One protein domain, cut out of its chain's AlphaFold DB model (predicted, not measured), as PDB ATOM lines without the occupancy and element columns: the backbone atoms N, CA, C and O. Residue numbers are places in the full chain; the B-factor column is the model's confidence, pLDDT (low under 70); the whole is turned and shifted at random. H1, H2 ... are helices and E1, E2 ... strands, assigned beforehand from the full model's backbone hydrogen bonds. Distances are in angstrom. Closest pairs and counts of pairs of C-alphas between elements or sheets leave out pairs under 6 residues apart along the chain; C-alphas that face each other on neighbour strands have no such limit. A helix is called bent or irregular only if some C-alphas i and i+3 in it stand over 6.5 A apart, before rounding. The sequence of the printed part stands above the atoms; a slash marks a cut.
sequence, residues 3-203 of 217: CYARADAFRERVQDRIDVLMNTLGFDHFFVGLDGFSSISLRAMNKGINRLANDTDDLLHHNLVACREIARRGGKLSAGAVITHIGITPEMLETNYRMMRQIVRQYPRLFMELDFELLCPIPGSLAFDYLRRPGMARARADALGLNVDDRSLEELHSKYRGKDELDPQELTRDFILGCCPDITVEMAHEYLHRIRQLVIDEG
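AT A GLANCE: This is residues 3 to 203 of the 217 residues of an uncharacterized protein of Betaproteobacteria bacterium (UniProt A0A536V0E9). Three parallel strands side by side make a small sheet; H4 and H10 cover one face, H5 packs on H10 on that same side, and no named helix covers the other face. Beyond the ends of the strands, H6 to H9 pack into a head of four short helices, while H2 lies at the opposite end of the domain. The printed part has 201 residues with ten named helices and three named strands, in the order H1 H2 E1 H3 H4 E2 H5 E3 H6 H7 H8 H9 H10; the class is mostly helix and the sheet order is E1 E2 E3. The whole is compact, with a radius of gyration of the C-alphas of 18.2 A and spans of 55 by 40 by 32 A.

IN THESE COORDINATES: The strands are E1, residues 29 to 35, 18.1 A, from C-alpha 29 at (0.526, -59.728, -56.949); E2, residues 76 to 82, 20.6 A; and E3, residues 111 to 117, 17.1 A. The longer helices are H4, residues 59 to 72, 19.8 A; H5, residues 90 to 106, 24.1 A; and H10, residues 185 to 201, 24.2 A, ending with C-alpha 201 at (-15.241, -53.744, -43.232). The others are H1, residues 7 to 10; H2, 12 to 24; H3, 39 to 44; H6, 126 to 132; H7, 134 to 144; H8, 150 to 159; and H9, 168 to 179. H2 is irregular, with C-alphas 13 and 16 8.3 A apart.

HOW THE PARTS SIT: E2 is parallel to E1, with N 78 and O 30 2.8 A apart, and to E3, with N 112 and O 77 2.8 A apart, both within hydrogen-bond range. E1, H3 H4, E2 and E2, H5, E3 are strand-helix-strand units, parallel neighbour strands joined through helices, with right-handed crossovers. H4 and H10 on the same face make two layers, helices over one face of a sheet. H4 lies over E1 and E2 at a height over the sheet of 9.3 A, and H10 over E3 at 9.7 A; both run along the strands. H10 touches H5 with residues 191 to 198 alone, closest C-alphas Ile 195 and Tyr 97, 6.6 A, at a shallow tilt of 7 degrees, the same way. H4 touches H1, closest C-alphas Asn 63 and Ala 7, 5.1 A; H1 and H2 touch only at the corner. H3 touches H7, closest C-alphas Ala 44 and Leu 144, 7.3 A. H8 touches H6, closest C-alphas His 157 and Arg 132, 4.8 A, and forms helical hairpins with H7 and H9. Every O i to N i+4 pair is within hydrogen-bond range in H3, H4, H5, H7, H8, H9 and H10; H2 has 6 of 9, H6 has 2 of 3, and H1 is too short for one.

THE WHOLE: The two C-alphas farthest apart, those of Thr 24 and Arg 151, are 56.3 A apart. The printed part has no cut, and its one long link, H3 to H4, has 14 residues. The mean pLDDT of the printed part is 88.6; residues 12 to 16 and 53 to 54 are under 70.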
ATOM      1  N   CYS A   3       5.414 -61.465 -55.865       77.94
ATOM      2  CA  CYS A   3       6.748 -60.857 -55.866       77.94
ATOM      3  C   CYS A   3       6.934 -59.974 -54.627       77.94
ATOM      4  O   CYS A   3       6.148 -59.056 -54.401       77.94
ATOM      5  N   TYR A   4       7.988 -60.210 -53.843       76.81
ATOM      6  CA  TYR A   4       8.407 -59.252 -52.820       76.81
ATOM      7  C   TYR A   4       9.115 -58.070 -53.486       76.81
ATOM      8  O   TYR A   4      10.090 -58.256 -54.217       76.81
ATOM      9  N   ALA A   5       8.653 -56.855 -53.204       74.38
ATOM     10  CA  ALA A   5       9.272 -55.642 -53.711       74.38
ATOM     11  C   ALA A   5       9.259 -54.544 -52.645       74.38
ATOM     12  O   ALA A   5       8.255 -54.296 -51.983       74.38
ATOM     13  N   ARG A   6      10.377 -53.827 -52.507       77.38
ATOM     14  CA  ARG A   6      10.390 -52.572 -51.749       77.38
ATOM     15  C   ARG A   6       9.731 -51.465 -52.570       77.38
ATOM     16  O   ARG A   6       9.789 -51.476 -53.799       77.38
ATOM     17  N   ALA A   7       9.135 -50.487 -51.896       78.50
ATOM     18  CA  ALA A   7       8.367 -49.434 -52.556       78.50
ATOM     19  C   ALA A   7       9.185 -48.576 -53.547       78.50
ATOM     20  O   ALA A   7       8.642 -48.073 -54.529       78.50
ATOM     21  N   ASP A   8      10.502 -48.451 -53.359       74.31
ATOM     22  CA  ASP A   8      11.399 -47.754 -54.287       74.31
ATOM     23  C   ASP A   8      11.622 -48.480 -55.621       74.31
ATOM     24  O   ASP A   8      12.126 -47.882 -56.575       74.31
ATOM     25  N   ALA A   9      11.189 -49.734 -55.749       72.94
ATOM     26  CA  ALA A   9      11.172 -50.425 -57.033       72.94
ATOM     27  C   ALA A   9      10.148 -49.829 -58.021       72.94
ATOM     28  O   ALA A   9      10.266 -50.066 -59.223       72.94
ATOM     29  N   PHE A  10       9.177 -49.038 -57.543       75.06
ATOM     30  CA  PHE A  10       8.015 -48.585 -58.321       75.06
ATOM     31  C   PHE A  10       8.110 -47.134 -58.827       75.06
ATOM     32  O   PHE A  10       7.107 -46.498 -59.152       75.06
ATOM     33  N   ARG A  11       9.315 -46.568 -58.863       71.94
ATOM     34  CA  ARG A  11       9.534 -45.134 -59.106       71.94
ATOM     35  C   ARG A  11       9.444 -44.767 -60.584       71.94
ATOM     36  O   ARG A  11       9.775 -45.560 -61.460       71.94
ATOM     37  N   GLU A  12       9.080 -43.513 -60.860       58.84
ATOM     38  CA  GLU A  12       8.826 -43.015 -62.223       58.84
ATOM     39  C   GLU A  12      10.032 -43.144 -63.169       58.84
ATOM     40  O   GLU A  12       9.866 -43.487 -64.334       58.84
ATOM     41  N   ARG A  13      11.261 -42.964 -62.666       59.03
ATOM     42  CA  ARG A  13      12.500 -43.125 -63.459       59.03
ATOM     43  C   ARG A  13      12.842 -44.578 -63.801       59.03
ATOM     44  O   ARG A  13      13.850 -44.831 -64.451       59.03
ATOM     45  N   VAL A  14      12.039 -45.523 -63.325       61.19
ATOM     46  CA  VAL A  14      12.255 -46.960 -63.471       61.19
ATOM     47  C   VAL A  14      10.946 -47.671 -63.843       61.19
ATOM     48  O   VAL A  14      10.772 -48.847 -63.534       61.19
ATOM     49  N   GLN A  15      10.015 -46.965 -64.505       59.47
ATOM     50  CA  GLN A  15       8.714 -47.508 -64.935       59.47
ATOM     51  C   GLN A  15       8.846 -48.819 -65.720       59.47
ATOM     52  O   GLN A  15       8.050 -49.734 -65.498       59.47
ATOM     53  N   ASP A  16       9.911 -48.949 -66.516       64.88
ATOM     54  CA  ASP A  16      10.246 -50.168 -67.251       64.88
ATOM     55  C   ASP A  16      10.322 -51.404 -66.342       64.88
ATOM     56  O   ASP A  16      10.003 -52.500 -66.782       64.88
ATOM     57  N   ARG A  17      10.689 -51.271 -65.056       74.38
ATOM     58  CA  ARG A  17      10.754 -52.422 -64.138       74.38
ATOM     59  C   ARG A  17       9.384 -52.954 -63.757       74.38
ATOM     60  O   ARG A  17       9.236 -54.167 -63.706       74.38
ATOM     61  N   ILE A  18       8.393 -52.097 -63.501       75.69
ATOM     62  CA  ILE A  18       7.031 -52.575 -63.202       75.69
ATOM     63  C   ILE A  18       6.451 -53.233 -64.447       75.69
ATOM     64  O   ILE A  18       5.857 -54.302 -64.355       75.69
ATOM     65  N   ASP A  19       6.659 -52.622 -65.611       79.06
ATOM     66  CA  ASP A  19       6.150 -53.165 -66.864       79.06
ATOM     67  C   ASP A  19       6.856 -54.485 -67.217       79.06
ATOM     68  O   ASP A  19       6.198 -55.421 -67.659       79.06
ATOM     69  N   VAL A  20       8.153 -54.636 -66.926       81.75
ATOM     70  CA  VAL A  20       8.849 -55.930 -67.021       81.75
ATOM     71  C   VAL A  20       8.283 -56.935 -66.016       81.75
ATOM     72  O   VAL A  20       7.971 -58.061 -66.397       81.75
ATOM     73  N   LEU A  21       8.102 -56.557 -64.747       83.00
ATOM     74  CA  LEU A  21       7.561 -57.453 -63.718       83.00
ATOM     75  C   LEU A  21       6.153 -57.944 -64.085       83.00
ATOM     76  O   LEU A  21       5.888 -59.142 -64.015       83.00
ATOM     77  N   MET A  22       5.271 -57.046 -64.519       84.62
ATOM     78  CA  MET A  22       3.873 -57.373 -64.797       84.62
ATOM     79  C   MET A  22       3.662 -57.943 -66.200       84.62
ATOM     80  O   MET A  22       3.043 -58.993 -66.347       84.62
ATOM     81  N   ASN A  23       4.198 -57.296 -67.236       83.81
ATOM     82  CA  ASN A  23       3.903 -57.652 -68.627       83.81
ATOM     83  C   ASN A  23       4.868 -58.702 -69.187       83.81
ATOM     84  O   ASN A  23       4.472 -59.488 -70.043       83.81
ATOM     85  N   THR A  24       6.133 -58.714 -68.747       83.56
ATOM     86  CA  THR A  24       7.127 -59.693 -69.228       83.56
ATOM     87  C   THR A  24       7.200 -60.923 -68.332       83.56
ATOM     88  O   THR A  24       7.217 -62.042 -68.836       83.56
ATOM     89  N   LEU A  25       7.243 -60.731 -67.012       85.31
ATOM     90  CA  LEU A  25       7.400 -61.815 -66.039       85.31
ATOM     91  C   LEU A  25       6.063 -62.331 -65.483       85.31
ATOM     92  O   LEU A  25       6.043 -63.371 -64.828       85.31
ATOM     93  N   GLY A  26       4.948 -61.647 -65.766       84.69
ATOM     94  CA  GLY A  26       3.602 -62.107 -65.414       84.69
ATOM     95  C   GLY A  26       3.256 -61.999 -63.926       84.69
ATOM     96  O   GLY A  26       2.368 -62.712 -63.457       84.69
ATOM     97  N   PHE A  27       3.952 -61.154 -63.159       88.00
ATOM     98  CA  PHE A  27       3.583 -60.876 -61.771       88.00
ATOM     99  C   PHE A  27       2.375 -59.939 -61.710       88.00
ATOM    100  O   PHE A  27       2.384 -58.841 -62.254       88.00
ATOM    101  N   ASP A  28       1.345 -60.347 -60.986       86.31
ATOM    102  CA  ASP A  28       0.106 -59.598 -60.781       86.31
ATOM    103  C   ASP A  28      -0.165 -59.300 -59.300       86.31
ATOM    104  O   ASP A  28      -1.060 -58.519 -58.981       86.31
ATOM    105  N   HIS A  29       0.634 -59.877 -58.396       89.94
ATOM    106  CA  HIS A  29       0.526 -59.728 -56.949       89.94
ATOM    107  C   HIS A  29       1.893 -59.410 -56.343       89.94
ATOM    108  O   HIS A  29       2.873 -60.122 -56.560       89.94
ATOM    109  N   PHE A  30       1.950 -58.336 -55.564       88.94
ATOM    110  CA  PHE A  30       3.154 -57.861 -54.899       88.94
ATOM    111  C   PHE A  30       2.992 -57.894 -53.382       88.94
ATOM    112  O   PHE A  30       1.902 -57.642 -52.875       88.94
ATOM    113  N   PHE A  31       4.078 -58.158 -52.662       87.50
ATOM    114  CA  PHE A  31       4.186 -57.859 -51.239       87.50
ATOM    115  C   PHE A  31       5.073 -56.624 -51.064       87.50
ATOM    116  O   PHE A  31       6.227 -56.643 -51.499       87.50
ATOM    117  N   VAL A  32       4.548 -55.566 -50.438       82.94
ATOM    118  CA  VAL A  32       5.308 -54.342 -50.124       82.94
ATOM    119  C   VAL A  32       5.202 -54.058 -48.632       82.94
ATOM    120  O   VAL A  32       4.108 -53.855 -48.108       82.94
ATOM    121  N   GLY A  33       6.347 -54.000 -47.948       80.56
ATOM    122  CA  GLY A  33       6.423 -53.546 -46.560       80.56
ATOM    123  C   GLY A  33       6.148 -52.049 -46.486       80.56
ATOM    124  O   GLY A  33       7.054 -51.244 -46.704       80.56
ATOM    125  N   LEU A  34       4.890 -51.672 -46.236       82.56
ATOM    126  CA  LEU A  34       4.530 -50.268 -46.046       82.56
ATOM    127  C   LEU A  34       5.117 -49.756 -44.730       82.56
ATOM    128  O   LEU A  34       5.570 -48.615 -44.692       82.56
ATOM    129  N   ASP A  35       5.177 -50.614 -43.705       77.56
ATOM    130  CA  ASP A  35       5.827 -50.436 -42.399       77.56
ATOM    131  C   ASP A  35       5.290 -49.281 -41.537       77.56
ATOM    132  O   ASP A  35       5.284 -49.407 -40.323       77.56
ATOM    133  N   GLY A  36       4.782 -48.192 -42.119       75.75
ATOM    134  CA  GLY A  36       4.193 -47.040 -41.446       75.75
ATOM    135  C   GLY A  36       3.559 -46.054 -42.431       75.75
ATOM    136  O   GLY A  36       3.823 -46.078 -43.632       75.75
ATOM    137  N   PHE A  37       2.723 -45.153 -41.910       83.25
ATOM    138  CA  PHE A  37       1.904 -44.240 -42.724       83.25
ATOM    139  C   PHE A  37       2.173 -42.756 -42.442       83.25
ATOM    140  O   PHE A  37       1.405 -41.883 -42.844       83.25
ATOM    141  N   SER A  38       3.299 -42.465 -41.792       85.69
ATOM    142  CA  SER A  38       3.835 -41.118 -41.617       85.69
ATOM    143  C   SER A  38       5.358 -41.138 -41.788       85.69
ATOM    144  O   SER A  38       6.027 -42.100 -41.394       85.69
ATOM    145  N   SER A  39       5.942 -40.072 -42.345       88.06
ATOM    146  CA  SER A  39       7.396 -39.995 -42.548       88.06
ATOM    147  C   SER A  39       8.173 -40.000 -41.228       88.06
ATOM    148  O   SER A  39       9.322 -40.437 -41.181       88.06
ATOM    149  N   ILE A  40       7.584 -39.510 -40.131       88.62
ATOM    150  CA  ILE A  40       8.219 -39.587 -38.809       88.62
ATOM    151  C   ILE A  40       8.177 -41.004 -38.238       88.62
ATOM    152  O   ILE A  40       9.209 -41.460 -37.756       88.62
ATOM    153  N   SER A  41       7.068 -41.735 -38.396       90.50
ATOM    154  CA  SER A  41       6.988 -43.141 -37.991       90.50
ATOM    155  C   SER A  41       8.003 -43.997 -38.738       90.50
ATOM    156  O   SER A  41       8.768 -44.731 -38.117       90.50
ATOM    157  N   LEU A  42       8.089 -43.851 -40.063       89.75
ATOM    158  CA  LEU A  42       9.056 -44.596 -40.874       89.75
ATOM    159  C   LEU A  42      10.498 -44.318 -40.429       89.75
ATOM    160  O   LEU A  42      11.278 -45.250 -40.226       89.75
ATOM    161  N   ARG A  43      10.840 -43.052 -40.155       89.75
ATOM    162  CA  ARG A  43      12.147 -42.694 -39.582       89.75
ATOM    163  C   ARG A  43      12.354 -43.298 -38.193       89.75
ATOM    164  O   ARG A  43      13.432 -43.831 -37.935       89.75
ATOM    165  N   ALA A  44      11.359 -43.266 -37.309       90.31
ATOM    166  CA  ALA A  44      11.449 -43.867 -35.976       90.31
ATOM    167  C   ALA A  44      11.717 -45.380 -36.036       90.31
ATOM    168  O   ALA A  44      12.537 -45.887 -35.270       90.31
ATOM    169  N   MET A  45      11.145 -46.070 -37.025       88.88
ATOM    170  CA  MET A  45      11.390 -47.490 -37.318       88.88
ATOM    171  C   MET A  45      12.690 -47.758 -38.092       88.88
ATOM    172  O   MET A  45      12.934 -48.879 -38.533       88.88
ATOM    173  N   ASN A  46      13.534 -46.738 -38.272       86.56
ATOM    174  CA  ASN A  46      14.769 -46.801 -39.055       86.56
ATOM    175  C   ASN A  46      14.546 -47.257 -40.513       86.56
ATOM    176  O   ASN A  46      15.429 -47.830 -41.151       86.56
ATOM    177  N   LYS A  47      13.357 -46.986 -41.057       81.38
ATOM    178  CA  LYS A  47      13.005 -47.259 -42.446       81.38
ATOM    179  C   LYS A  47      13.336 -46.019 -43.269       81.38
ATOM    180  O   LYS A  47      12.624 -45.018 -43.246       81.38
ATOM    181  N   GLY A  48      14.467 -46.080 -43.962       71.38
ATOM    182  CA  GLY A  48      14.917 -45.046 -44.887       71.38
ATOM    183  C   GLY A  48      15.083 -45.588 -46.299       71.38
ATOM    184  O   GLY A  48      15.209 -46.796 -46.519       71.38
ATOM    185  N   ILE A  49      15.111 -44.669 -47.257       72.44
ATOM    186  CA  ILE A  49      15.551 -44.928 -48.623       72.44
ATOM    187  C   ILE A  49      16.724 -43.996 -48.923       72.44
ATOM    188  O   ILE A  49      16.737 -42.832 -48.530       72.44
ATOM    189  N   ASN A  50      17.738 -44.516 -49.616       70.75
ATOM    190  CA  ASN A  50      18.907 -43.729 -49.982       70.75
ATOM    191  C   ASN A  50      18.525 -42.653 -51.014       70.75
ATOM    192  O   ASN A  50      18.181 -42.986 -52.149       70.75
ATOM    193  N   ARG A  51      18.651 -41.375 -50.636       73.00
ATOM    194  CA  ARG A  51      18.400 -40.216 -51.509       73.00
ATOM    195  C   ARG A  51      19.346 -40.115 -52.712       73.00
ATOM    196  O   ARG A  51      18.997 -39.551 -53.732       73.00
ATOM    197  N   LEU A  52      20.565 -40.637 -52.647       71.25
ATOM    198  CA  LEU A  52      21.453 -40.618 -53.818       71.25
ATOM    199  C   LEU A  52      20.952 -41.569 -54.910       71.25
ATOM    200  O   LEU A  52      21.096 -41.285 -56.094       71.25
ATOM    201  N   ALA A  53      20.325 -42.674 -54.504       68.81
ATOM    202  CA  ALA A  53      19.662 -43.596 -55.416       68.81
ATOM    203  C   ALA A  53      18.224 -43.157 -55.756       68.81
ATOM    204  O   ALA A  53      17.629 -43.697 -56.690       68.81
ATOM    205  N   ASN A  54      17.655 -42.192 -55.013       69.62
ATOM    206  CA  ASN A  54      16.246 -41.834 -55.107       69.62
ATOM    207  C   ASN A  54      15.935 -40.334 -55.019       69.62
ATOM    208  O   ASN A  54      16.455 -39.627 -54.181       69.62
ATOM    209  N   ASP A  55      14.979 -39.846 -55.809       73.31
ATOM    210  CA  ASP A  55      14.625 -38.414 -55.894       73.31
ATOM    211  C   ASP A  55      14.124 -37.822 -54.559       73.31
ATOM    212  O   ASP A  55      14.126 -36.606 -54.380       73.31
ATOM    213  N   THR A  56      13.736 -38.677 -53.609       78.31
ATOM    214  CA  THR A  56      13.455 -38.334 -52.210       78.31
ATOM    215  C   THR A  56      13.864 -39.491 -51.291       78.31
ATOM    216  O   THR A  56      13.817 -40.653 -51.705       78.31
ATOM    217  N   ASP A  57      14.264 -39.185 -50.056       75.75
ATOM    218  CA  ASP A  57      14.453 -40.148 -48.957       75.75
ATOM    219  C   ASP A  57      13.155 -40.456 -48.195       75.75
ATOM    220  O   ASP A  57      13.140 -41.333 -47.328       75.75
ATOM    221  N   ASP A  58      12.054 -39.778 -48.531       84.88
ATOM    222  CA  ASP A  58      10.752 -40.010 -47.919       84.88
ATOM    223  C   ASP A  58      10.130 -41.325 -48.411       84.88
ATOM    224  O   ASP A  58       9.527 -41.401 -49.483       84.88
ATOM    225  N   LEU A  59      10.271 -42.384 -47.613       85.81
ATOM    226  CA  LEU A  59       9.689 -43.695 -47.902       85.81
ATOM    227  C   LEU A  59       8.158 -43.657 -47.985       85.81
ATOM    228  O   LEU A  59       7.595 -44.416 -48.771       85.81
ATOM    229  N   LEU A  60       7.483 -42.739 -47.282       88.19
ATOM    230  CA  LEU A  60       6.030 -42.602 -47.408       88.19
ATOM    231  C   LEU A  60       5.641 -42.226 -48.840       88.19
ATOM    232  O   LEU A  60       4.714 -42.806 -49.402       88.19
ATOM    233  N   HIS A  61       6.377 -41.300 -49.459       88.19
ATOM    234  CA  HIS A  61       6.160 -40.943 -50.855       88.19
ATOM    235  C   HIS A  61       6.285 -42.164 -51.776       88.19
ATOM    236  O   HIS A  61       5.400 -42.403 -52.597       88.19
ATOM    237  N   HIS A  62       7.337 -42.973 -51.612       86.75
ATOM    238  CA  HIS A  62       7.531 -44.172 -52.440       86.75
ATOM    239  C   HIS A  62       6.443 -45.221 -52.199       86.75
ATOM    240  O   HIS A  62       5.945 -45.795 -53.162       86.75
ATOM    241  N   ASN A  63       6.011 -45.418 -50.951       89.19
ATOM    242  CA  ASN A  63       4.889 -46.292 -50.601       89.19
ATOM    243  C   ASN A  63       3.603 -45.881 -51.338       89.19
ATOM    244  O   ASN A  63       2.934 -46.711 -51.953       89.19
ATOM    245  N   LEU A  64       3.278 -44.585 -51.332       89.69
ATOM    246  CA  LEU A  64       2.095 -44.055 -52.016       89.69
ATOM    247  C   LEU A  64       2.196 -44.185 -53.542       89.69
ATOM    248  O   LEU A  64       1.200 -44.506 -54.198       89.69
ATOM    249  N   VAL A  65       3.386 -43.966 -54.111       89.00
ATOM    250  CA  VAL A  65       3.648 -44.177 -55.543       89.00
ATOM    251  C   VAL A  65       3.479 -45.651 -55.909       89.00
ATOM    252  O   VAL A  65       2.790 -45.945 -56.883       89.00
ATOM    253  N   ALA A  66       4.016 -46.579 -55.111       89.12
ATOM    254  CA  ALA A  66       3.857 -48.013 -55.338       89.12
ATOM    255  C   ALA A  66       2.376 -48.420 -55.358       89.12
ATOM    256  O   ALA A  66       1.923 -49.025 -56.330       89.12
ATOM    257  N   CYS A  67       1.591 -48.000 -54.357       91.06
ATOM    258  CA  CYS A  67       0.147 -48.252 -54.324       91.06
ATOM    259  C   CYS A  67      -0.553 -47.742 -55.592       91.06
ATOM    260  O   CYS A  67      -1.324 -48.472 -56.218       91.06
ATOM    261  N   ARG A  68      -0.253 -46.504 -56.003       91.44
ATOM    262  CA  ARG A  68      -0.831 -45.890 -57.205       91.44
ATOM    263  C   ARG A  68      -0.479 -46.668 -58.470       91.44
ATOM    264  O   ARG A  68      -1.365 -46.954 -59.272       91.44
ATOM    265  N   GLU A  69       0.796 -46.990 -58.672       88.94
ATOM    266  CA  GLU A  69       1.268 -47.607 -59.913       88.94
ATOM    267  C   GLU A  69       0.819 -49.062 -60.069       88.94
ATOM    268  O   GLU A  69       0.496 -49.466 -61.191       88.94
ATOM    269  N   ILE A  70       0.753 -49.819 -58.968       89.94
ATOM    270  CA  ILE A  70       0.215 -51.186 -58.952       89.94
ATOM    271  C   ILE A  70      -1.290 -51.145 -59.236       89.94
ATOM    272  O   ILE A  70      -1.768 -51.842 -60.135       89.94
ATOM    273  N   ALA A  71      -2.037 -50.273 -58.545       91.19
ATOM    274  CA  ALA A  71      -3.478 -50.132 -58.748       91.19
ATOM    275  C   ALA A  71      -3.822 -49.716 -60.185       91.19
ATOM    276  O   ALA A  71      -4.724 -50.290 -60.796       91.19
ATOM    277  N   ARG A  72      -3.074 -48.761 -60.762       90.38
ATOM    278  CA  ARG A  72      -3.261 -48.285 -62.145       90.38
ATOM    279  C   ARG A  72      -3.141 -49.405 -63.182       90.38
ATOM    280  O   ARG A  72      -3.761 -49.322 -64.236       90.38
ATOM    281  N   ARG A  73      -2.350 -50.439 -62.888       88.56
ATOM    282  CA  ARG A  73      -2.111 -51.598 -63.762       88.56
ATOM    283  C   ARG A  73      -2.986 -52.807 -63.421       88.56
ATOM    284  O   ARG A  73      -2.803 -53.869 -64.003       88.56
ATOM    285  N   GLY A  74      -3.930 -52.661 -62.490       89.56
ATOM    286  CA  GLY A  74      -4.811 -53.749 -62.063       89.56
ATOM    287  C   GLY A  74      -4.126 -54.817 -61.207       89.56
ATOM    288  O   GLY A  74      -4.703 -55.884 -61.010       89.56
ATOM    289  N   GLY A  75      -2.921 -54.537 -60.700       90.50
ATOM    290  CA  GLY A  75      -2.199 -55.436 -59.810       90.50
ATOM    291  C   GLY A  75      -2.792 -55.476 -58.401       90.50
ATOM    292  O   GLY A  75      -3.668 -54.688 -58.030       90.50
ATOM    293  N   LYS A  76      -2.279 -56.413 -57.612       92.56
ATOM    294  CA  LYS A  76      -2.685 -56.703 -56.241       92.56
ATOM    295  C   LYS A  76      -1.538 -56.496 -55.267       92.56
ATOM    296  O   LYS A  76      -0.377 -56.676 -55.628       92.56
ATOM    297  N   LEU A  77      -1.876 -56.155 -54.030       91.69
ATOM    298  CA  LEU A  77      -0.916 -55.868 -52.976       91.69
ATOM    299  C   LEU A  77      -1.264 -56.625 -51.688       91.69
ATOM    300  O   LEU A  77      -2.389 -56.538 -51.205       91.69
ATOM    301  N   SER A  78      -0.288 -57.334 -51.132       91.00
ATOM    302  CA  SER A  78      -0.240 -57.682 -49.711       91.00
ATOM    303  C   SER A  78       0.714 -56.708 -49.018       91.00
ATOM    304  O   SER A  78       1.767 -56.380 -49.573       91.00
ATOM    305  N   ALA A  79       0.361 -56.209 -47.838       88.19
ATOM    306  CA  ALA A  79       1.238 -55.311 -47.089       88.19
ATOM    307  C   ALA A  79       1.135 -55.526 -45.580       88.19
ATOM    308  O   ALA A  79       0.074 -55.863 -45.067       88.19
ATOM    309  N   GLY A  80       2.246 -55.276 -44.887       83.75
ATOM    310  CA  GLY A  80       2.335 -55.292 -43.430       83.75
ATOM    311  C   GLY A  80       2.722 -53.923 -42.867       83.75
ATOM    312  O   GLY A  80       3.425 -53.151 -43.538       83.75
ATOM    313  N   ALA A  81       2.292 -53.616 -41.642       84.62
ATOM    314  CA  ALA A  81       2.833 -52.494 -40.879       84.62
ATOM    315  C   ALA A  81       2.827 -52.726 -39.364       84.62
ATOM    316  O   ALA A  81       1.922 -53.334 -38.798       84.62
ATOM    317  N   VAL A  82       3.821 -52.146 -38.695       89.06
ATOM    318  CA  VAL A  82       3.893 -52.111 -37.235       89.06
ATOM    319  C   VAL A  82       3.403 -50.745 -36.769       89.06
ATOM    320  O   VAL A  82       3.858 -49.712 -37.258       89.06
ATOM    321  N   ILE A  83       2.442 -50.719 -35.846       90.25
ATOM    322  CA  ILE A  83       1.738 -49.469 -35.514       90.25
ATOM    323  C   ILE A  83       2.328 -48.728 -34.309       90.25
ATOM    324  O   ILE A  83       2.016 -47.554 -34.108       90.25
ATOM    325  N   THR A  84       3.200 -49.376 -33.532       94.50
ATOM    326  CA  THR A  84       3.970 -48.743 -32.453       94.50
ATOM    327  C   THR A  84       5.443 -48.617 -32.830       94.50
ATOM    328  O   THR A  84       6.006 -49.434 -33.552       94.50
ATOM    329  N   HIS A  85       6.089 -47.567 -32.338       95.44
ATOM    330  CA  HIS A  85       7.527 -47.344 -32.463       95.44
ATOM    331  C   HIS A  85       7.974 -46.397 -31.349       95.44
ATOM    332  O   HIS A  85       7.139 -45.813 -30.664       95.44
ATOM    333  N   ILE A  86       9.286 -46.205 -31.199       96.94
ATOM    334  CA  ILE A  86       9.831 -45.272 -30.209       96.94
ATOM    335  C   ILE A  86       9.198 -43.879 -30.352       96.94
ATOM    336  O   ILE A  86       9.152 -43.325 -31.454       96.94
ATOM    337  N   GLY A  87       8.670 -43.359 -29.248       97.25
ATOM    338  CA  GLY A  87       8.048 -42.049 -29.126       97.25
ATOM    339  C   GLY A  87       6.758 -41.852 -29.920       97.25
ATOM    340  O   GLY A  87       6.433 -40.718 -30.262       97.25
ATOM    341  N   ILE A  88       6.044 -42.927 -30.277       97.19
ATOM    342  CA  ILE A  88       4.715 -42.810 -30.895       97.19
ATOM    343  C   ILE A  88       3.754 -42.060 -29.952       97.19
ATOM    344  O   ILE A  88       3.698 -42.344 -28.757       97.19
ATOM    345  N   THR A  89       2.979 -41.125 -30.507       96.81
ATOM    346  CA  THR A  89       1.964 -40.344 -29.777       96.81
ATOM    347  C   THR A  89       0.545 -40.681 -30.260       96.81
ATOM    348  O   THR A  89       0.385 -41.245 -31.355       96.81
ATOM    349  N   PRO A  90      -0.514 -40.305 -29.515       96.81
ATOM    350  CA  PRO A  90      -1.896 -40.488 -29.959       96.81
ATOM    351  C   PRO A  90      -2.197 -39.826 -31.314       96.81
ATOM    352  O   PRO A  90      -2.891 -40.402 -32.153       96.81
ATOM    353  N   GLU A  91      -1.646 -38.639 -31.573       95.44
ATOM    354  CA  GLU A  91      -1.816 -37.915 -32.837       95.44
ATOM    355  C   GLU A  91      -1.166 -38.660 -34.004       95.44
ATOM    356  O   GLU A  91      -1.697 -38.657 -35.119       95.44
ATOM    357  N   MET A  92      -0.029 -39.319 -33.762       94.75
ATOM    358  CA  MET A  92       0.635 -40.141 -34.770       94.75
ATOM    359  C   MET A  92      -0.146 -41.421 -35.060       94.75
ATOM    360  O   MET A  92      -0.313 -41.766 -36.231       94.75
ATOM    361  N   LEU A  93      -0.678 -42.092 -34.030       94.69
ATOM    362  CA  LEU A  93      -1.566 -43.249 -34.201       94.69
ATOM    363  C   LEU A  93      -2.800 -42.884 -35.038       94.69
ATOM    364  O   LEU A  93      -3.122 -43.573 -36.008       94.69
ATOM    365  N   GLU A  94      -3.446 -41.759 -34.727       94.88
ATOM    366  CA  GLU A  94      -4.597 -41.267 -35.488       94.88
ATOM    367  C   GLU A  94      -4.220 -40.874 -36.920       94.88
ATOM    368  O   GLU A  94      -4.957 -41.176 -37.862       94.88
ATOM    369  N   THR A  95      -3.061 -40.241 -37.112       91.75
ATOM    370  CA  THR A  95      -2.540 -39.920 -38.449       91.75
ATOM    371  C   THR A  95      -2.337 -41.185 -39.277       91.75
ATOM    372  O   THR A  95      -2.812 -41.256 -40.414       91.75
ATOM    373  N   ASN A  96      -1.699 -42.204 -38.695       89.38
ATOM    374  CA  ASN A  96      -1.459 -43.480 -39.356       89.38
ATOM    375  C   ASN A  96      -2.782 -44.163 -39.738       89.38
ATOM    376  O   ASN A  96      -2.952 -44.581 -40.885       89.38
ATOM    377  N   TYR A  97      -3.752 -44.193 -38.817       92.06
ATOM    378  CA  TYR A  97      -5.086 -44.740 -39.069       92.06
ATOM    379  C   TYR A  97      -5.813 -44.011 -40.209       92.06
ATOM    380  O   TYR A  97      -6.335 -44.649 -41.128       92.06
ATOM    381  N   ARG A  98      -5.834 -42.671 -40.189       92.94
ATOM    382  CA  ARG A  98      -6.488 -41.860 -41.231       92.94
ATOM    383  C   ARG A  98      -5.868 -42.078 -42.600       92.94
ATOM    384  O   ARG A  98      -6.607 -42.235 -43.570       92.94
ATOM    385  N   MET A  99      -4.541 -42.100 -42.674       90.44
ATOM    386  CA  MET A  99      -3.824 -42.293 -43.929       90.44
ATOM    387  C   MET A  99      -4.096 -43.681 -44.510       90.44
ATOM    388  O   MET A  99      -4.450 -43.804 -45.680       90.44
ATOM    389  N   MET A 100      -4.033 -44.727 -43.690       89.50
ATOM    390  CA  MET A 100      -4.375 -46.077 -44.129       89.50
ATOM    391  C   MET A 100      -5.830 -46.164 -44.616       89.50
ATOM    392  O   MET A 100      -6.083 -46.664 -45.712       89.50
ATOM    393  N   ARG A 101      -6.786 -45.603 -43.864       92.31
ATOM    394  CA  ARG A 101      -8.197 -45.522 -44.280       92.31
ATOM    395  C   ARG A 101      -8.364 -44.809 -45.618       92.31
ATOM    396  O   ARG A 101      -9.159 -45.245 -46.448       92.31
ATOM    397  N   GLN A 102      -7.629 -43.723 -45.834       92.56
ATOM    398  CA  GLN A 102      -7.631 -43.006 -47.103       92.56
ATOM    399  C   GLN A 102      -7.111 -43.889 -48.244       92.56
ATOM    400  O   GLN A 102      -7.769 -43.971 -49.276       92.56
ATOM    401  N   ILE A 103      -5.976 -44.568 -48.057       90.62
ATOM    402  CA  ILE A 103      -5.355 -45.414 -49.087       90.62
ATOM    403  C   ILE A 103      -6.268 -46.590 -49.459       90.62
ATOM    404  O   ILE A 103      -6.497 -46.828 -50.645       90.62
ATOM    405  N   VAL A 104      -6.823 -47.295 -48.469       90.88
ATOM    406  CA  VAL A 104      -7.731 -48.431 -48.696       90.88
ATOM    407  C   VAL A 104      -8.955 -47.994 -49.504       90.88
ATOM    408  O   VAL A 104      -9.283 -48.606 -50.518       90.88
ATOM    409  N   ARG A 105      -9.573 -46.870 -49.129       91.38
ATOM    410  CA  ARG A 105     -10.752 -46.334 -49.828       91.38
ATOM    411  C   ARG A 105     -10.447 -45.776 -51.208       91.38
ATOM    412  O   ARG A 105     -11.291 -45.841 -52.096       91.38
ATOM    413  N   GLN A 106      -9.262 -45.203 -51.387       93.12
ATOM    414  CA  GLN A 106      -8.813 -44.701 -52.680       93.12
ATOM    415  C   GLN A 106      -8.575 -45.849 -53.672       93.12
ATOM    416  O   GLN A 106      -8.784 -45.666 -54.872       93.12
ATOM    417  N   TYR A 107      -8.184 -47.031 -53.183       92.94
ATOM    418  CA  TYR A 107      -7.865 -48.197 -54.004       92.94
ATOM    419  C   TYR A 107      -8.599 -49.473 -53.528       92.94
ATOM    420  O   TYR A 107      -7.949 -50.442 -53.126       92.94
ATOM    421  N   PRO A 108      -9.940 -49.552 -53.662       85.12
ATOM    422  CA  PRO A 108     -10.793 -50.589 -53.046       85.12
ATOM    423  C   PRO A 108     -10.605 -52.017 -53.596       85.12
ATOM    424  O   PRO A 108     -11.328 -52.936 -53.235       85.12
ATOM    425  N   ARG A 109      -9.672 -52.220 -54.531       89.12
ATOM    426  CA  ARG A 109      -9.334 -53.531 -55.111       89.12
ATOM    427  C   ARG A 109      -7.838 -53.814 -55.120       89.12
ATOM    428  O   ARG A 109      -7.435 -54.822 -55.699       89.12
ATOM    429  N   LEU A 110      -7.030 -52.913 -54.569       93.44
ATOM    430  CA  LEU A 110      -5.580 -53.059 -54.562       93.44
ATOM    431  C   LEU A 110      -5.162 -54.116 -53.544       93.44
ATOM    432  O   LEU A 110      -4.430 -55.037 -53.889       93.44
ATOM    433  N   PHE A 111      -5.651 -53.996 -52.313       92.44
ATOM    434  CA  PHE A 111      -5.224 -54.850 -51.215       92.44
ATOM    435  C   PHE A 111      -5.926 -56.203 -51.260       92.44
ATOM    436  O   PHE A 111      -7.152 -56.277 -51.255       92.44
ATOM    437  N   MET A 112      -5.130 -57.265 -51.317       91.06
ATOM    438  CA  MET A 112      -5.593 -58.631 -51.073       91.06
ATOM    439  C   MET A 112      -5.508 -58.959 -49.591       91.06
ATOM    440  O   MET A 112      -6.375 -59.651 -49.069       91.06
ATOM    441  N   GLU A 113      -4.481 -58.429 -48.934       89.62
ATOM    442  CA  GLU A 113      -4.145 -58.738 -47.557       89.62
ATOM    443  C   GLU A 113      -3.476 -57.531 -46.907       89.62
ATOM    444  O   GLU A 113      -2.642 -56.855 -47.523       89.62
ATOM    445  N   LEU A 114      -3.852 -57.262 -45.663       88.94
ATOM    446  CA  LEU A 114      -3.216 -56.250 -44.839       88.94
ATOM    447  C   LEU A 114      -2.981 -56.809 -43.445       88.94
ATOM    448  O   LEU A 114      -3.951 -57.136 -42.767       88.94
ATOM    449  N   ASP A 115      -1.726 -56.861 -43.013       85.06
ATOM    450  CA  ASP A 115      -1.368 -57.307 -41.669       85.06
ATOM    451  C   ASP A 115      -0.810 -56.163 -40.816       85.06
ATOM    452  O   ASP A 115      -0.057 -55.299 -41.275       85.06
ATOM    453  N   PHE A 116      -1.225 -56.138 -39.555       88.38
ATOM    454  CA  PHE A 116      -0.876 -55.098 -38.606       88.38
ATOM    455  C   PHE A 116      -0.592 -55.686 -37.240       88.38
ATOM    456  O   PHE A 116      -1.386 -56.467 -36.709       88.38
ATOM    457  N   GLU A 117       0.494 -55.212 -36.635       90.12
ATOM    458  CA  GLU A 117       0.932 -55.666 -35.320       90.12
ATOM    459  C   GLU A 117       1.456 -54.521 -34.450       90.12
ATOM    460  O   GLU A 117       1.791 -53.427 -34.921       90.12
ATOM    461  N   LEU A 118       1.527 -54.785 -33.146       94.12
ATOM    462  CA  LEU A 118       2.322 -53.973 -32.231       94.12
ATOM    463  C   LEU A 118       3.787 -54.397 -32.340       94.12
ATOM    464  O   LEU A 118       4.086 -55.567 -32.563       94.12
ATOM    465  N   LEU A 119       4.704 -53.455 -32.146       93.56
ATOM    466  CA  LEU A 119       6.127 -53.751 -32.164       93.56
ATOM    467  C   LEU A 119       6.485 -54.696 -31.015       93.56
ATOM    468  O   LEU A 119       6.401 -54.316 -29.847       93.56
ATOM    469  N   CYS A 120       6.968 -55.884 -31.367       93.44
ATOM    470  CA  CYS A 120       7.623 -56.796 -30.442       93.44
ATOM    471  C   CYS A 120       9.152 -56.629 -30.553       93.44
ATOM    472  O   CYS A 120       9.726 -56.916 -31.610       93.44
ATOM    473  N   PRO A 121       9.849 -56.149 -29.506       92.44
ATOM    474  CA  PRO A 121      11.296 -55.962 -29.534       92.44
ATOM    475  C   PRO A 121      12.027 -57.299 -29.349       92.44
ATOM    476  O   PRO A 121      12.497 -57.631 -28.263       92.44
ATOM    477  N   ILE A 122      12.142 -58.079 -30.420       90.06
ATOM    478  CA  ILE A 122      12.864 -59.358 -30.386       90.06
ATOM    479  C   ILE A 122      14.380 -59.157 -30.178       90.06
ATOM    480  O   ILE A 122      14.937 -58.158 -30.660       90.06
ATOM    481  N   PRO A 123      15.086 -60.090 -29.511       89.00
ATOM    482  CA  PRO A 123      16.540 -60.048 -29.379       89.00
ATOM    483  C   PRO A 123      17.271 -59.841 -30.703       89.00
ATOM    484  O   PRO A 123      16.941 -60.452 -31.713       89.00
ATOM    485  N   GLY A 124      18.279 -58.967 -30.691       87.06
ATOM    486  CA  GLY A 124      19.034 -58.579 -31.887       87.06
ATOM    487  C   GLY A 124      18.400 -57.444 -32.697       87.06
ATOM    488  O   GLY A 124      19.075 -56.866 -33.546       87.06
ATOM    489  N   SER A 125      17.147 -57.064 -32.417       90.50
ATOM    490  CA  SER A 125      16.535 -55.880 -33.025       90.50
ATOM    491  C   SER A 125      16.998 -54.581 -32.356       90.50
ATOM    492  O   SER A 125      17.266 -54.525 -31.154       90.50
ATOM    493  N   LEU A 126      16.990 -53.490 -33.125       92.12
ATOM    494  CA  LEU A 126      17.239 -52.142 -32.603       92.12
ATOM    495  C   LEU A 126      16.247 -51.757 -31.488       92.12
ATOM    496  O   LEU A 126      16.611 -51.065 -30.541       92.12
ATOM    497  N   ALA A 127      15.002 -52.225 -31.585       93.38
ATOM    498  CA  ALA A 127      13.976 -51.965 -30.584       93.38
ATOM    499  C   ALA A 127      14.271 -52.656 -29.244       93.38
ATOM    500  O   ALA A 127      14.040 -52.073 -28.187       93.38
ATOM    501  N   PHE A 128      14.840 -53.864 -29.275       94.19
ATOM    502  CA  PHE A 128      15.307 -54.542 -28.066       94.19
ATOM    503  C   PHE A 128      16.524 -53.849 -27.455       94.19
ATOM    504  O   PHE A 128      16.651 -53.753 -26.234       94.19
ATOM    505  N   ASP A 129      17.398 -53.291 -28.288       93.50
ATOM    506  CA  ASP A 129      18.527 -52.510 -27.799       93.50
ATOM    507  C   ASP A 129      18.095 -51.234 -27.070       93.50
ATOM    508  O   ASP A 129      18.789 -50.831 -26.139       93.50
ATOM    509  N   TYR A 130      16.953 -50.627 -27.413       95.06
ATOM    510  CA  TYR A 130      16.394 -49.515 -26.633       95.06
ATOM    511  C   TYR A 130      16.071 -49.930 -25.193       95.06
ATOM    512  O   TYR A 130      16.429 -49.203 -24.268       95.06
ATOM    513  N   LEU A 131      15.506 -51.126 -24.993       94.19
ATOM    514  CA  LEU A 131      15.239 -51.670 -23.656       94.19
ATOM    515  C   LEU A 131      16.528 -51.980 -22.889       94.19
ATOM    516  O   LEU A 131      16.617 -51.769 -21.683       94.19
ATOM    517  N   ARG A 132      17.562 -52.471 -23.583       92.56
ATOM    518  CA  ARG A 132      18.846 -52.817 -22.953       92.56
ATOM    519  C   ARG A 132      19.781 -51.631 -22.764       92.56
ATOM    520  O   ARG A 132      20.767 -51.767 -22.043       92.56
ATOM    521  N   ARG A 133      19.552 -50.510 -23.443       94.06
ATOM    522  CA  ARG A 133      20.447 -49.346 -23.449       94.06
ATOM    523  C   ARG A 133      19.607 -48.063 -23.408       94.06
ATOM    524  O   ARG A 133      19.472 -47.413 -24.447       94.06
ATOM    525  N   PRO A 134      19.109 -47.648 -22.227       94.75
ATOM    526  CA  PRO A 134      18.235 -46.478 -22.081       94.75
ATOM    527  C   PRO A 134      18.779 -45.207 -22.747       94.75
ATOM    528  O   PRO A 134      18.071 -44.531 -23.489       94.75
ATOM    529  N   GLY A 135      20.082 -44.933 -22.599       96.31
ATOM    530  CA  GLY A 135      20.721 -43.781 -23.247       96.31
ATOM    531  C   GLY A 135      20.652 -43.798 -24.782       96.31
ATOM    532  O   GLY A 135      20.622 -42.741 -25.407       96.31
ATOM    533  N   MET A 136      20.584 -44.979 -25.405       95.88
ATOM    534  CA  MET A 136      20.409 -45.109 -26.854       95.88
ATOM    535  C   MET A 136      18.970 -44.809 -27.282       95.88
ATOM    536  O   MET A 136      18.769 -44.152 -28.303       95.88
ATOM    537  N   ALA A 137      17.986 -45.264 -26.500       96.94
ATOM    538  CA  ALA A 137      16.580 -44.938 -26.719       96.94
ATOM    539  C   ALA A 137      16.368 -43.421 -26.641       96.94
ATOM    540  O   ALA A 137      15.861 -42.823 -27.590       96.94
ATOM    541  N   ARG A 138      16.876 -42.788 -25.576       97.50
ATOM    542  CA  ARG A 138      16.813 -41.334 -25.391       97.50
ATOM    543  C   ARG A 138      17.451 -40.581 -26.554       97.50
ATOM    544  O   ARG A 138      16.789 -39.775 -27.194       97.50
ATOM    545  N   ALA A 139      18.698 -40.910 -26.901       97.31
ATOM    546  CA  ALA A 139      19.396 -40.245 -28.000       97.31
ATOM    547  C   ALA A 139      18.651 -40.375 -29.340       97.31
ATOM    548  O   ALA A 139      18.657 -39.445 -30.149       97.31
ATOM    549  N   ARG A 140      17.999 -41.520 -29.594       96.56
ATOM    550  CA  ARG A 140      17.181 -41.699 -30.796       96.56
ATOM    551  C   ARG A 140      15.919 -40.843 -30.763       96.56
ATOM    552  O   ARG A 140      15.592 -40.249 -31.789       96.56
ATOM    553  N   ALA A 141      15.215 -40.828 -29.637       96.88
ATOM    554  CA  ALA A 141      13.997 -40.052 -29.465       96.88
ATOM    555  C   ALA A 141      14.290 -38.551 -29.629       96.88
ATOM    556  O   ALA A 141      13.682 -37.910 -30.486       96.88
ATOM    557  N   ASP A 142      15.333 -38.047 -28.964       97.31
ATOM    558  CA  ASP A 142      15.801 -36.659 -29.065       97.31
ATOM    559  C   ASP A 142      16.125 -36.265 -30.514       97.31
ATOM    560  O   ASP A 142      15.691 -35.219 -30.999       97.31
ATOM    561  N   ALA A 143      16.835 -37.129 -31.251       96.00
ATOM    562  CA  ALA A 143      17.186 -36.886 -32.652       96.00
ATOM    563  C   ALA A 143      15.965 -36.774 -33.584       96.00
ATOM    564  O   ALA A 143      16.075 -36.233 -34.687       96.00
ATOM    565  N   LEU A 144      14.813 -37.301 -33.165       94.50
ATOM    566  CA  LEU A 144      13.549 -37.245 -33.896       94.50
ATOM    567  C   LEU A 144      12.565 -36.222 -33.307       94.50
ATOM    568  O   LEU A 144      11.492 -36.042 -33.881       94.50
ATOM    569  N   GLY A 145      12.922 -35.546 -32.209       96.38
ATOM    570  CA  GLY A 145      12.018 -34.664 -31.468       96.38
ATOM    571  C   GLY A 145      10.870 -35.417 -30.790       96.38
ATOM    572  O   GLY A 145       9.753 -34.908 -30.750       96.38
ATOM    573  N   LEU A 146      11.130 -36.640 -30.326       96.69
ATOM    574  CA  LEU A 146      10.181 -37.523 -29.648       96.69
ATOM    575  C   LEU A 146      10.618 -37.788 -28.204       96.69
ATOM    576  O   LEU A 146      11.764 -37.533 -27.846       96.69
ATOM    577  N   ASN A 147       9.722 -38.367 -27.405       96.81
ATOM    578  CA  ASN A 147       9.969 -38.659 -25.993       96.81
ATOM    579  C   ASN A 147      10.076 -40.165 -25.719       96.81
ATOM    580  O   ASN A 147       9.513 -40.990 -26.440       96.81
ATOM    581  N   VAL A 148      10.759 -40.506 -24.626       97.94
ATOM    582  CA  VAL A 148      10.757 -41.832 -23.985       97.94
ATOM    583  C   VAL A 148      10.583 -41.672 -22.475       97.94
ATOM    584  O   VAL A 148      10.845 -40.592 -21.943       97.94
ATOM    585  N   ASP A 149      10.160 -42.724 -21.772       97.62
ATOM    586  CA  ASP A 149      10.142 -42.729 -20.307       97.62
ATOM    587  C   ASP A 149      11.470 -43.272 -19.774       97.62
ATOM    588  O   ASP A 149      11.697 -44.478 -19.666       97.62
ATOM    589  N   ASP A 150      12.352 -42.349 -19.409       94.81
ATOM    590  CA  ASP A 150      13.671 -42.668 -18.877       94.81
ATOM    591  C   ASP A 150      13.631 -43.519 -17.610       94.81
ATOM    592  O   ASP A 150      14.472 -44.398 -17.430       94.81
ATOM    593  N   ARG A 151      12.667 -43.268 -16.719       95.12
ATOM    594  CA  ARG A 151      12.576 -44.008 -15.463       95.12
ATOM    595  C   ARG A 151      12.178 -45.450 -15.748       95.12
ATOM    596  O   ARG A 151      12.840 -46.365 -15.261       95.12
ATOM    597  N   SER A 152      11.141 -45.635 -16.560       95.88
ATOM    598  CA  SER A 152      10.696 -46.966 -16.975       95.88
ATOM    599  C   SER A 152      11.809 -47.707 -17.722       95.88
ATOM    600  O   SER A 152      12.057 -48.877 -17.449       95.88
ATOM    601  N   LEU A 153      12.558 -47.033 -18.601       95.75
ATOM    602  CA  LEU A 153      13.676 -47.649 -19.320       95.75
ATOM    603  C   LEU A 153      14.811 -48.127 -18.401       95.75
ATOM    604  O   LEU A 153      15.362 -49.197 -18.650       95.75
ATOM    605  N   GLU A 154      15.158 -47.399 -17.339       94.81
ATOM    606  CA  GLU A 154      16.180 -47.850 -16.375       94.81
ATOM    607  C   GLU A 154      15.725 -49.083 -15.568       94.81
ATOM    608  O   GLU A 154      16.504 -50.015 -15.317       94.81
ATOM    609  N   GLU A 155      14.439 -49.138 -15.207       93.69
ATOM    610  CA  GLU A 155      13.833 -50.305 -14.555       93.69
ATOM    611  C   GLU A 155      13.845 -51.529 -15.499       93.69
ATOM    612  O   GLU A 155      14.253 -52.630 -15.108       93.69
ATOM    613  N   LEU A 156      13.495 -51.330 -16.774       93.62
ATOM    614  CA  LEU A 156      13.492 -52.369 -17.810       93.62
ATOM    615  C   LEU A 156      14.901 -52.836 -18.199       93.62
ATOM    616  O   LEU A 156      15.121 -54.034 -18.394       93.62
ATOM    617  N   HIS A 157      15.881 -51.932 -18.247       92.31
ATOM    618  CA  HIS A 157      17.285 -52.285 -18.463       92.31
ATOM    619  C   HIS A 157      17.757 -53.316 -17.435       92.31
ATOM    620  O   HIS A 157      18.365 -54.330 -17.790       92.31
ATOM    621  N   SER A 158      17.424 -53.084 -16.163       89.25
ATOM    622  CA  SER A 158      17.742 -54.009 -15.074       89.25
ATOM    623  C   SER A 158      17.029 -55.355 -15.244       89.25
ATOM    624  O   SER A 158      17.642 -56.401 -15.035       89.25
ATOM    625  N   LYS A 159      15.762 -55.342 -15.682       90.56
ATOM    626  CA  LYS A 159      14.937 -56.541 -15.911       90.56
ATOM    627  C   LYS A 159      15.496 -57.468 -16.993       90.56
ATOM    628  O   LYS A 159      15.437 -58.686 -16.830       90.56
ATOM    629  N   TYR A 160      16.003 -56.913 -18.090       88.69
ATOM    630  CA  TYR A 160      16.473 -57.688 -19.246       88.69
ATOM    631  C   TYR A 160      17.976 -57.987 -19.224       88.69
ATOM    632  O   TYR A 160      18.515 -58.594 -20.153       88.69
ATOM    633  N   ARG A 161      18.679 -57.597 -18.157       83.19
ATOM    634  CA  ARG A 161      20.103 -57.878 -17.993       83.19
ATOM    635  C   ARG A 161      20.334 -59.366 -17.710       83.19
ATOM    636  O   ARG A 161      20.124 -59.826 -16.595       83.19
ATOM    637  N   GLY A 162      20.828 -60.098 -18.709       76.38
ATOM    638  CA  GLY A 162      21.216 -61.508 -18.560       76.38
ATOM    639  C   GLY A 162      20.044 -62.492 -18.507       76.38
ATOM    640  O   GLY A 162      20.187 -63.556 -17.915       76.38
ATOM    641  N   LYS A 163      18.890 -62.131 -19.084       79.94
ATOM    642  CA  LYS A 163      17.784 -63.069 -19.310       79.94
ATOM    643  C   LYS A 163      17.959 -63.794 -20.641       79.94
ATOM    644  O   LYS A 163      18.143 -63.137 -21.664       79.94
ATOM    645  N   ASP A 164      17.803 -65.114 -20.607       74.06
ATOM    646  CA  ASP A 164      17.848 -65.978 -21.792       74.06
ATOM    647  C   ASP A 164      16.445 -66.301 -22.335       74.06
ATOM    648  O   ASP A 164      16.267 -66.465 -23.540       74.06
ATOM    649  N   GLU A 165      15.430 -66.335 -21.465       79.56
ATOM    650  CA  GLU A 165      14.028 -66.546 -21.836       79.56
ATOM    651  C   GLU A 165      13.249 -65.231 -21.788       79.56
ATOM    652  O   GLU A 165      13.305 -64.482 -20.805       79.56
ATOM    653  N   LEU A 166      12.519 -64.950 -22.867       88.25
ATOM    654  CA  LEU A 166      11.776 -63.712 -23.048       88.25
ATOM    655  C   LEU A 166      10.374 -64.022 -23.557       88.25
ATOM    656  O   LEU A 166      10.213 -64.699 -24.572       88.25
ATOM    657  N   ASP A 167       9.372 -63.491 -22.863       91.25
ATOM    658  CA  ASP A 167       7.982 -63.575 -23.292       91.25
ATOM    659  C   ASP A 167       7.666 -62.444 -24.296       91.25
ATOM    660  O   ASP A 167       7.861 -61.266 -23.971       91.25
ATOM    661  N   PRO A 168       7.191 -62.750 -25.521       91.06
ATOM    662  CA  PRO A 168       6.904 -61.732 -26.537       91.06
ATOM    663  C   PRO A 168       5.822 -60.716 -26.140       91.06
ATOM    664  O   PRO A 168       5.885 -59.551 -26.549       91.06
ATOM    665  N   GLN A 169       4.827 -61.124 -25.346       92.00
ATOM    666  CA  GLN A 169       3.754 -60.227 -24.908       92.00
ATOM    667  C   GLN A 169       4.276 -59.257 -23.845       92.00
ATOM    668  O   GLN A 169       4.003 -58.056 -23.910       92.00
ATOM    669  N   GLU A 170       5.090 -59.756 -22.915       94.38
ATOM    670  CA  GLU A 170       5.809 -58.954 -21.930       94.38
ATOM    671  C   GLU A 170       6.751 -57.958 -22.614       94.38
ATOM    672  O   GLU A 170       6.718 -56.777 -22.287       94.38
ATOM    673  N   LEU A 171       7.522 -58.399 -23.613       94.88
ATOM    674  CA  LEU A 171       8.404 -57.536 -24.406       94.88
ATOM    675  C   LEU A 171       7.645 -56.400 -25.102       94.88
ATOM    676  O   LEU A 171       8.081 -55.251 -25.067       94.88
ATOM    677  N   THR A 172       6.505 -56.710 -25.721       96.44
ATOM    678  CA  THR A 172       5.650 -55.710 -26.379       96.44
ATOM    679  C   THR A 172       5.120 -54.692 -25.368       96.44
ATOM    680  O   THR A 172       5.179 -53.483 -25.600       96.44
ATOM    681  N   ARG A 173       4.636 -55.169 -24.215       96.75
ATOM    682  CA  ARG A 173       4.131 -54.318 -23.133       96.75
ATOM    683  C   ARG A 173       5.224 -53.403 -22.584       96.75
ATOM    684  O   ARG A 173       5.008 -52.201 -22.453       96.75
ATOM    685  N   ASP A 174       6.388 -53.963 -22.290       96.44
ATOM    686  CA  ASP A 174       7.528 -53.240 -21.736       96.44
ATOM    687  C   ASP A 174       8.088 -52.221 -22.730       96.44
ATOM    688  O   ASP A 174       8.452 -51.111 -22.341       96.44
ATOM    689  N   PHE A 175       8.084 -52.547 -24.026       97.38
ATOM    690  CA  PHE A 175       8.401 -51.577 -25.067       97.38
ATOM    691  C   PHE A 175       7.474 -50.371 -25.021       97.38
ATOM    692  O   PHE A 175       7.953 -49.245 -25.062       97.38
ATOM    693  N   ILE A 176       6.163 -50.585 -24.912       97.75
ATOM    694  CA  ILE A 176       5.206 -49.478 -24.838       97.75
ATOM    695  C   ILE A 176       5.458 -48.643 -23.576       97.75
ATOM    696  O   ILE A 176       5.518 -47.422 -23.668       97.75
ATOM    697  N   LEU A 177       5.691 -49.288 -22.430       96.56
ATOM    698  CA  LEU A 177       5.956 -48.599 -21.163       96.56
ATOM    699  C   LEU A 177       7.221 -47.727 -21.203       96.56
ATOM    700  O   LEU A 177       7.194 -46.596 -20.733       96.56
ATOM    701  N   GLY A 178       8.329 -48.237 -21.743       96.56
ATOM    702  CA  GLY A 178       9.598 -47.501 -21.766       96.56
ATOM    703  C   GLY A 178       9.751 -46.562 -22.961       96.56
ATOM    704  O   GLY A 178      10.248 -45.444 -22.836       96.56
ATOM    705  N   CYS A 179       9.340 -47.008 -24.145       97.94
ATOM    706  CA  CYS A 179       9.635 -46.327 -25.402       97.94
ATOM    707  C   CYS A 179       8.468 -45.501 -25.946       97.94
ATOM    708  O   CYS A 179       8.698 -44.754 -26.892       97.94
ATOM    709  N   CYS A 180       7.249 -45.614 -25.413       97.88
ATOM    710  CA  CYS A 180       6.058 -44.948 -25.953       97.88
ATOM    711  C   CYS A 180       5.299 -44.173 -24.853       97.88
ATOM    712  O   CYS A 180       4.138 -44.480 -24.589       97.88
ATOM    713  N   PRO A 181       5.926 -43.174 -24.203       97.44
ATOM    714  CA  PRO A 181       5.425 -42.576 -22.958       97.44
ATOM    715  C   PRO A 181       4.071 -41.869 -23.100       97.44
ATOM    716  O   PRO A 181       3.349 -41.711 -22.119       97.44
ATOM    717  N   ASP A 182       3.724 -41.447 -24.316       97.50
ATOM    718  CA  ASP A 182       2.518 -40.667 -24.590       97.50
ATOM    719  C   ASP A 182       1.287 -41.546 -24.884       97.50
ATOM    720  O   ASP A 182       0.188 -41.025 -25.086       97.50
ATOM    721  N   ILE A 183       1.441 -42.875 -24.917       97.81
ATOM    722  CA  ILE A 183       0.342 -43.822 -25.140       97.81
ATOM    723  C   ILE A 183       0.339 -44.930 -24.087       97.81
ATOM    724  O   ILE A 183       1.358 -45.263 -23.491       97.81
ATOM    725  N   THR A 184      -0.819 -45.559 -23.894       97.62
ATOM    726  CA  THR A 184      -0.927 -46.771 -23.074       97.62
ATOM    727  C   THR A 184      -0.972 -48.024 -23.942       97.62
ATOM    728  O   THR A 184      -1.218 -47.973 -25.151       97.62
ATOM    729  N   VAL A 185      -0.774 -49.181 -23.311       96.38
ATOM    730  CA  VAL A 185      -0.898 -50.497 -23.956       96.38
ATOM    731  C   VAL A 185      -2.323 -50.702 -24.468       96.38
ATOM    732  O   VAL A 185      -2.526 -51.147 -25.595       96.38
ATOM    733  N   GLU A 186      -3.315 -50.296 -23.679       97.44
ATOM    734  CA  GLU A 186      -4.730 -50.353 -24.039       97.44
ATOM    735  C   GLU A 186      -5.013 -49.492 -25.271       97.44
ATOM    736  O   GLU A 186      -5.682 -49.954 -26.193       97.44
ATOM    737  N   MET A 187      -4.445 -48.282 -25.333       97.75
ATOM    738  CA  MET A 187      -4.586 -47.403 -26.492       97.75
ATOM    739  C   MET A 187      -3.951 -48.018 -27.745       97.75
ATOM    740  O   MET A 187      -4.558 -47.998 -28.815       97.75
ATOM    741  N   ALA A 188      -2.759 -48.614 -27.630       96.38
ATOM    742  CA  ALA A 188      -2.119 -49.305 -28.748       96.38
ATOM    743  C   ALA A 188      -3.002 -50.447 -29.288       96.38
ATOM    744  O   ALA A 188      -3.217 -50.552 -30.498       96.38
ATOM    745  N   HIS A 189      -3.570 -51.263 -28.395       95.94
ATOM    746  CA  HIS A 189      -4.493 -52.334 -28.770       95.94
ATOM    747  C   HIS A 189      -5.809 -51.814 -29.358       95.94
ATOM    748  O   HIS A 189      -6.314 -52.406 -30.313       95.94
ATOM    749  N   GLU A 190      -6.355 -50.711 -28.843       96.62
ATOM    750  CA  GLU A 190      -7.549 -50.071 -29.400       96.62
ATOM    751  C   GLU A 190      -7.312 -49.640 -30.853       96.62
ATOM    752  O   GLU A 190      -8.111 -49.957 -31.737       96.62
ATOM    753  N   TYR A 191      -6.190 -48.972 -31.133       95.12
ATOM    754  CA  TYR A 191      -5.840 -48.580 -32.497       95.12
ATOM    755  C   TYR A 191      -5.619 -49.788 -33.402       95.12
ATOM    756  O   TYR A 191      -6.131 -49.800 -34.523       95.12
ATOM    757  N   LEU A 192      -4.934 -50.827 -32.920       93.88
ATOM    758  CA  LEU A 192      -4.781 -52.070 -33.674       93.88
ATOM    759  C   LEU A 192      -6.139 -52.685 -34.025       93.88
ATOM    760  O   LEU A 192      -6.368 -53.098 -35.162       93.88
ATOM    761  N   HIS A 193      -7.066 -52.704 -33.069       94.44
ATOM    762  CA  HIS A 193      -8.415 -53.202 -33.288       94.44
ATOM    763  C   HIS A 193      -9.178 -52.361 -34.321       94.44
ATOM    764  O   HIS A 193      -9.755 -52.921 -35.251       94.44
ATOM    765  N   ARG A 194      -9.121 -51.025 -34.228       94.44
ATOM    766  CA  ARG A 194      -9.730 -50.112 -35.217       94.44
ATOM    767  C   ARG A 194      -9.196 -50.353 -36.629       94.44
ATOM    768  O   ARG A 194      -9.954 -50.275 -37.594       94.44
ATOM    769  N   ILE A 195      -7.898 -50.623 -36.751       90.62
ATOM    770  CA  ILE A 195      -7.244 -50.927 -38.024       90.62
ATOM    771  C   ILE A 195      -7.737 -52.264 -38.582       90.62
ATOM    772  O   ILE A 195      -8.177 -52.319 -39.727       90.62
ATOM    773  N   ARG A 196      -7.742 -53.321 -37.766       90.81
ATOM    774  CA  ARG A 196      -8.259 -54.638 -38.164       90.81
ATOM    775  C   ARG A 196      -9.730 -54.574 -38.571       90.81
ATOM    776  O   ARG A 196     -10.109 -55.165 -39.576       90.81
ATOM    777  N   GLN A 197     -10.544 -53.806 -37.848       92.69
ATOM    778  CA  GLN A 197     -11.950 -53.620 -38.196       92.69
ATOM    779  C   GLN A 197     -12.115 -52.941 -39.561       92.69
ATOM    780  O   GLN A 197     -12.940 -53.382 -40.349       92.69
ATOM    781  N   LEU A 198     -11.292 -51.937 -39.886       91.12
ATOM    782  CA  LEU A 198     -11.293 -51.331 -41.221       91.12
ATOM    783  C   LEU A 198     -10.980 -52.364 -42.319       91.12
ATOM    784  O   LEU A 198     -11.646 -52.363 -43.347       91.12
ATOM    785  N   VAL A 199      -9.974 -53.222 -42.118       89.06
ATOM    786  CA  VAL A 199      -9.604 -54.276 -43.086       89.06
ATOM    787  C   VAL A 199     -10.788 -55.212 -43.340       89.06
ATOM    788  O   VAL A 199     -11.109 -55.500 -44.494       89.06
ATOM    789  N   ILE A 200     -11.479 -55.619 -42.270       89.06
ATOM    790  CA  ILE A 200     -12.669 -56.477 -42.332       89.06
ATOM    791  C   ILE A 200     -13.828 -55.769 -43.047       89.06
ATOM    792  O   ILE A 200     -14.430 -56.349 -43.951       89.06
ATOM    793  N   ASP A 201     -14.130 -54.524 -42.671       91.06
ATOM    794  CA  ASP A 201     -15.241 -53.744 -43.232       91.06
ATOM    795  C   ASP A 201     -15.077 -53.504 -44.740       91.06
ATOM    796  O   ASP A 201     -16.061 -53.433 -45.476       91.06
ATOM    797  N   GLU A 202     -13.833 -53.397 -45.209       89.81
ATOM    798  CA  GLU A 202     -13.488 -53.193 -46.620       89.81
ATOM    799  C   GLU A 202     -13.285 -54.533 -47.372       89.81
ATOM    800  O   GLU A 202     -12.953 -54.539 -48.558       89.81
ATOM    801  N   GLY A 203     -13.523 -55.678 -46.712       87.25
ATOM    802  CA  GLY A 203     -13.515 -57.014 -47.322       87.25
ATOM    803  C   GLY A 203     -12.129 -57.537 -47.714       87.25
ATOM    804  O   GLY A 203     -12.021 -58.351 -48.633       87.25
TER     805      GLY A 203